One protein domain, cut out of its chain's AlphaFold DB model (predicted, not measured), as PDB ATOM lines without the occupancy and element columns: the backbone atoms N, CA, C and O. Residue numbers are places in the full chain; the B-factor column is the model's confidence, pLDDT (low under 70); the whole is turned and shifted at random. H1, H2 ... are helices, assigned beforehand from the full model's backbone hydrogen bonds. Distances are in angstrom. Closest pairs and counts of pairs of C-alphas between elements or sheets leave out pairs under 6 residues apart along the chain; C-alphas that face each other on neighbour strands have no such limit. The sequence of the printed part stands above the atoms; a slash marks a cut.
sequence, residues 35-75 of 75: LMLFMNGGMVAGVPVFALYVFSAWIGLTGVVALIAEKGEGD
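Overview. This is residues 35 to 75 of the 75 residues of an uncharacterized protein of Magnetospirillum kuznetsovii (UniProt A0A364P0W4). One long helix, H2, makes nearly the whole length, and at its beginning the chain folds into a small head: a loop with a short pairing, and the one-turn helix H1. Residues 55 to 75, of which 55 to 73 belong to H2, stick out from this head. The printed part has 41 residues with two named helices, H1 then H2, and no named strand; its class is all helix. It is extended, with a radius of gyration of the C-alphas of 14.9 A, a rod spanning 46 by 20 by 7 A.

Arrangement. H2, residues 49 to 73, touches H1, residues 35 to 38, with residues 49 to 53 alone; the closest C-alphas, of Phe 38 and Phe 50, are 5.1 A apart. Between the helices, residues 43 to 44 pair antiparallel with residues 47 to 48. In H2 every O i to N i+4 pair is within hydrogen-bond range; H1 is too short for such a pair.

Along the chain. H2 runs 36.3 A, from C-alpha 49 at (223.588, 214.399, 112.198) to C-alpha 73 at (197.398, 195.687, 128.916). H1 begins at C-alpha 35, (221.979, 218.764, 121.668), and measures 5.5 A.

Size, cuts and confidence. The C-alphas farthest apart, of Gly 41 and Asp 75, are 46.6 A apart. The printed part has no cut, and the link from H1 to H2 is short. Residues 72 to 75 have pLDDT under 70.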
ATOM      1  N   LEU A  35     222.433 218.204 122.939       82.69
ATOM      2  CA  LEU A  35     221.979 218.764 121.668       82.69
ATOM      3  C   LEU A  35     223.083 219.586 120.998       82.69
ATOM      4  O   LEU A  35     223.324 219.409 119.805       82.69
ATOM      5  N   MET A  36     223.800 220.414 121.767       83.75
ATOM      6  CA  MET A  36     224.932 221.198 121.267       83.75
ATOM      7  C   MET A  36     226.034 220.318 120.670       83.75
ATOM      8  O   MET A  36     226.591 220.692 119.645       83.75
ATOM      9  N   LEU A  37     226.294 219.128 121.226       81.06
ATOM     10  CA  LEU A  37     227.307 218.205 120.699       81.06
ATOM     11  C   LEU A  37     227.008 217.740 119.264       81.06
ATOM     12  O   LEU A  37     227.929 217.493 118.488       81.06
ATOM     13  N   PHE A  38     225.731 217.629 118.894       81.44
ATOM     14  CA  PHE A  38     225.311 217.223 117.549       81.44
ATOM     15  C   PHE A  38     224.947 218.411 116.649       81.44
ATOM     16  O   PHE A  38     224.751 218.230 115.447       81.44
ATOM     17  N   MET A  39     224.913 219.632 117.197       81.19
ATOM     18  CA  MET A  39     224.596 220.874 116.478       81.19
ATOM     19  C   MET A  39     225.793 221.461 115.709       81.19
ATOM     20  O   MET A  39     225.693 222.542 115.137       81.19
ATOM     21  N   ASN A  40     226.909 220.730 115.636       79.56
ATOM     22  CA  ASN A  40     228.174 221.161 115.023       79.56
ATOM     23  C   ASN A  40     228.163 221.168 113.477       79.56
ATOM     24  O   ASN A  40     229.217 221.273 112.857       79.56
ATOM     25  N   GLY A  41     227.001 220.994 112.835       78.44
ATOM     26  CA  GLY A  41     226.873 220.984 111.371       78.44
ATOM     27  C   GLY A  41     227.352 219.700 110.677       78.44
ATOM     28  O   GLY A  41     227.502 219.687 109.458       78.44
ATOM     29  N   GLY A  42     227.586 218.615 111.423       84.81
ATOM     30  CA  GLY A  42     227.954 217.320 110.843       84.81
ATOM     31  C   GLY A  42     226.870 216.789 109.901       84.81
ATOM     32  O   GLY A  42     225.682 216.850 110.221       84.81
ATOM     33  N   MET A  43     227.280 216.241 108.757       88.88
ATOM     34  CA  MET A  43     226.398 215.661 107.740       88.88
ATOM     35  C   MET A  43     226.757 214.187 107.520       88.88
ATOM     36  O   MET A  43     227.928 213.850 107.366       88.88
ATOM     37  N   VAL A  44     225.756 213.314 107.464       89.12
ATOM     38  CA  VAL A  44     225.885 211.893 107.110       89.12
ATOM     39  C   VAL A  44     225.027 211.650 105.878       89.12
ATOM     40  O   VAL A  44     223.821 211.872 105.918       89.12
ATOM     41  N   ALA A  45     225.646 211.237 104.769       89.38
ATOM     42  CA  ALA A  45     224.962 211.026 103.486       89.38
ATOM     43  C   ALA A  45     224.096 212.230 103.028       89.38
ATOM     44  O   ALA A  45     223.037 212.053 102.435       89.38
ATOM     45  N   GLY A  46     224.533 213.460 103.331       89.06
ATOM     46  CA  GLY A  46     223.794 214.694 103.022       89.06
ATOM     47  C   GLY A  46     222.704 215.077 104.032       89.06
ATOM     48  O   GLY A  46     222.069 216.113 103.864       89.06
ATOM     49  N   VAL A  47     222.505 214.287 105.092       89.06
ATOM     50  CA  VAL A  47     221.536 214.553 106.161       89.06
ATOM     51  C   VAL A  47     222.255 215.084 107.406       89.06
ATOM     52  O   VAL A  47     223.255 214.494 107.820       89.06
ATOM     53  N   PRO A  48     221.754 216.145 108.063       90.19
ATOM     54  CA  PRO A  48     222.329 216.625 109.314       90.19
ATOM     55  C   PRO A  48     222.309 215.548 110.403       90.19
ATOM     56  O   PRO A  48     221.262 214.971 110.704       90.19
ATOM     57  N   VAL A  49     223.448 215.329 111.061       89.69
ATOM     58  CA  VAL A  49     223.588 214.399 112.198       89.69
ATOM     59  C   VAL A  49     222.587 214.734 113.300       89.69
ATOM     60  O   VAL A  49     221.989 213.839 113.891       89.69
ATOM     61  N   PHE A  50     222.344 216.025 113.525       88.19
ATOM     62  CA  PHE A  50     221.336 216.503 114.466       88.19
ATOM     63  C   PHE A  50     219.931 215.961 114.164       88.19
ATOM     64  O   PHE A  50     219.233 215.519 115.074       88.19
ATOM     65  N   ALA A  51     219.521 215.940 112.891       88.50
ATOM     66  CA  ALA A  51     218.220 215.403 112.506       88.50
ATOM     67  C   ALA A  51     218.154 213.897 112.795       88.50
ATOM     68  O   ALA A  51     217.212 213.439 113.440       88.50
ATOM     69  N   LEU A  52     219.185 213.140 112.400       90.94
ATOM     70  CA  LEU A  52     219.274 211.704 112.691       90.94
ATOM     71  C   LEU A  52     219.185 211.425 114.194       90.94
ATOM     72  O   LEU A  52     218.465 210.515 114.602       90.94
ATOM     73  N   TYR A  53     219.863 212.230 115.011       89.50
ATOM     74  CA  TYR A  53     219.811 212.141 116.464       89.50
ATOM     75  C   TYR A  53     218.390 212.353 117.001       89.50
ATOM     76  O   TYR A  53     217.869 211.491 117.707       89.50
ATOM     77  N   VAL A  54     217.740 213.462 116.631       89.62
ATOM     78  CA  VAL A  54     216.400 213.818 117.125       89.62
ATOM     79  C   VAL A  54     215.364 212.766 116.732       89.62
ATOM     80  O   VAL A  54     214.599 212.316 117.586       89.62
ATOM     81  N   PHE A  55     215.360 212.328 115.471       91.06
ATOM     82  CA  PHE A  55     214.425 211.301 115.008       91.06
ATOM     83  C   PHE A  55     214.670 209.954 115.690       91.06
ATOM     84  O   PHE A  55     213.714 209.304 116.111       91.06
ATOM     85  N   SER A  56     215.932 209.552 115.864       90.81
ATOM     86  CA  SER A  56     216.273 208.294 116.540       90.81
ATOM     87  C   SER A  56     215.881 208.317 118.019       90.81
ATOM     88  O   SER A  56     215.289 207.359 118.514       90.81
ATOM     89  N   ALA A  57     216.149 209.425 118.717       90.69
ATOM     90  CA  ALA A  57     215.747 209.624 120.108       90.69
ATOM     91  C   ALA A  57     214.220 209.592 120.261       90.69
ATOM     92  O   ALA A  57     213.696 208.952 121.173       90.69
ATOM     93  N   TRP A  58     213.500 210.238 119.342       91.94
ATOM     94  CA  TRP A  58     212.042 210.272 119.341       91.94
ATOM     95  C   TRP A  58     211.414 208.896 119.081       91.94
ATOM     96  O   TRP A  58     210.524 208.478 119.827       91.94
ATOM     97  N   ILE A  59     211.900 208.161 118.075       94.62
ATOM     98  CA  ILE A  59     211.448 206.792 117.784       94.62
ATOM     99  C   ILE A  59     211.760 205.872 118.967       94.62
ATOM    100  O   ILE A  59     210.888 205.121 119.401       94.62
ATOM    101  N   GLY A  60     212.967 205.964 119.534       92.44
ATOM    102  CA  GLY A  60     213.360 205.187 120.708       92.44
ATOM    103  C   GLY A  60     212.450 205.448 121.908       92.44
ATOM    104  O   GLY A  60     211.957 204.504 122.523       92.44
ATOM    105  N   LEU A  61     212.156 206.717 122.204       89.81
ATOM    106  CA  LEU A  61     211.259 207.093 123.296       89.81
ATOM    107  C   LEU A  61     209.833 206.579 123.065       89.81
ATOM    108  O   LEU A  61     209.226 206.010 123.972       89.81
ATOM    109  N   THR A  62     209.319 206.729 121.843       90.31
ATOM    110  CA  THR A  62     207.983 206.248 121.462       90.31
ATOM    111  C   THR A  62     207.893 204.727 121.577       90.31
ATOM    112  O   THR A  62     206.932 204.217 122.147       90.31
ATOM    113  N   GLY A  63     208.921 204.000 121.130       92.88
ATOM    114  CA  GLY A  63     209.013 202.548 121.278       92.88
ATOM    115  C   GLY A  63     209.051 202.110 122.742       92.88
ATOM    116  O   GLY A  63     208.322 201.202 123.128       92.88
ATOM    117  N   VAL A  64     209.828 202.789 123.592       89.44
ATOM    118  CA  VAL A  64     209.853 202.512 125.040       89.44
ATOM    119  C   VAL A  64     208.472 202.716 125.663       89.44
ATOM    120  O   VAL A  64     208.021 201.867 126.431       89.44
ATOM    121  N   VAL A  65     207.778 203.806 125.324       88.50
ATOM    122  CA  VAL A  65     206.425 204.078 125.831       88.50
ATOM    123  C   VAL A  65     205.424 203.027 125.341       88.50
ATOM    124  O   VAL A  65     204.670 202.500 126.159       88.50
ATOM    125  N   ALA A  66     205.454 202.668 124.055       89.81
ATOM    126  CA  ALA A  66     204.601 201.625 123.484       89.81
ATOM    127  C   ALA A  66     204.820 200.268 124.177       89.81
ATOM    128  O   ALA A  66     203.865 199.648 124.637       89.81
ATOM    129  N   LEU A  67     206.078 199.864 124.386       88.31
ATOM    130  CA  LEU A  67     206.425 198.627 125.097       88.31
ATOM    131  C   LEU A  67     205.964 198.620 126.562       88.31
ATOM    132  O   LEU A  67     205.657 197.564 127.122       88.31
ATOM    133  N   ILE A  68     205.955 199.781 127.226       86.44
ATOM    134  CA  ILE A  68     205.419 199.908 128.587       86.44
ATOM    135  C   ILE A  68     203.893 199.762 128.573       86.44
ATOM    136  O   ILE A  68     203.360 199.105 129.470       86.44
ATOM    137  N   ALA A  69     203.214 200.339 127.576       83.44
ATOM    138  CA  ALA A  69     201.764 200.264 127.420       83.44
ATOM    139  C   ALA A  69     201.291 198.827 127.138       83.44
ATOM    140  O   ALA A  69     200.451 198.315 127.876       83.44
ATOM    141  N   GLU A  70     201.917 198.127 126.187       84.12
ATOM    142  CA  GLU A  70     201.595 196.729 125.851       84.12
ATOM    143  C   GLU A  70     201.745 195.791 127.060       84.12
ATOM    144  O   GLU A  70     200.887 194.951 127.329       84.12
ATOM    145  N   LYS A  71     202.802 195.976 127.864       75.44
ATOM    146  CA  LYS A  71     203.006 195.216 129.111       75.44
ATOM    147  C   LYS A  71     202.012 195.569 130.221       75.44
ATOM    148  O   LYS A  71     201.920 194.840 131.203       75.44
ATOM    149  N   GLY A  72     201.328 196.707 130.131       65.19
ATOM    150  CA  GLY A  72     200.266 197.082 131.063       65.19
ATOM    151  C   GLY A  72     198.943 196.376 130.760       65.19
ATOM    152  O   GLY A  72     198.216 196.040 131.697       65.19
ATOM    153  N   GLU A  73     198.677 196.144 129.474       61.78
ATOM    154  CA  GLU A  73     197.398 195.687 128.916       61.78
ATOM    155  C   GLU A  73     197.324 194.158 128.734       61.78
ATOM    156  O   GLU A  73     196.239 193.586 128.769       61.78
ATOM    157  N   GLY A  74     198.479 193.488 128.612       53.84
ATOM    158  CA  GLY A  74     198.597 192.038 128.400       53.84
ATOM    159  C   GLY A  74     198.595 191.115 129.635       53.84
ATOM    160  O   GLY A  74     198.775 189.915 129.440       53.84
ATOM    161  N   ASP A  75     198.384 191.613 130.869       46.97
ATOM    162  CA  ASP A  75     198.052 190.750 132.040       46.97
ATOM    163  C   ASP A  75     196.728 191.134 132.698       46.97
ATOM    164  O   ASP A  75     196.050 190.240 133.253       46.97
TER     165      ASP A  75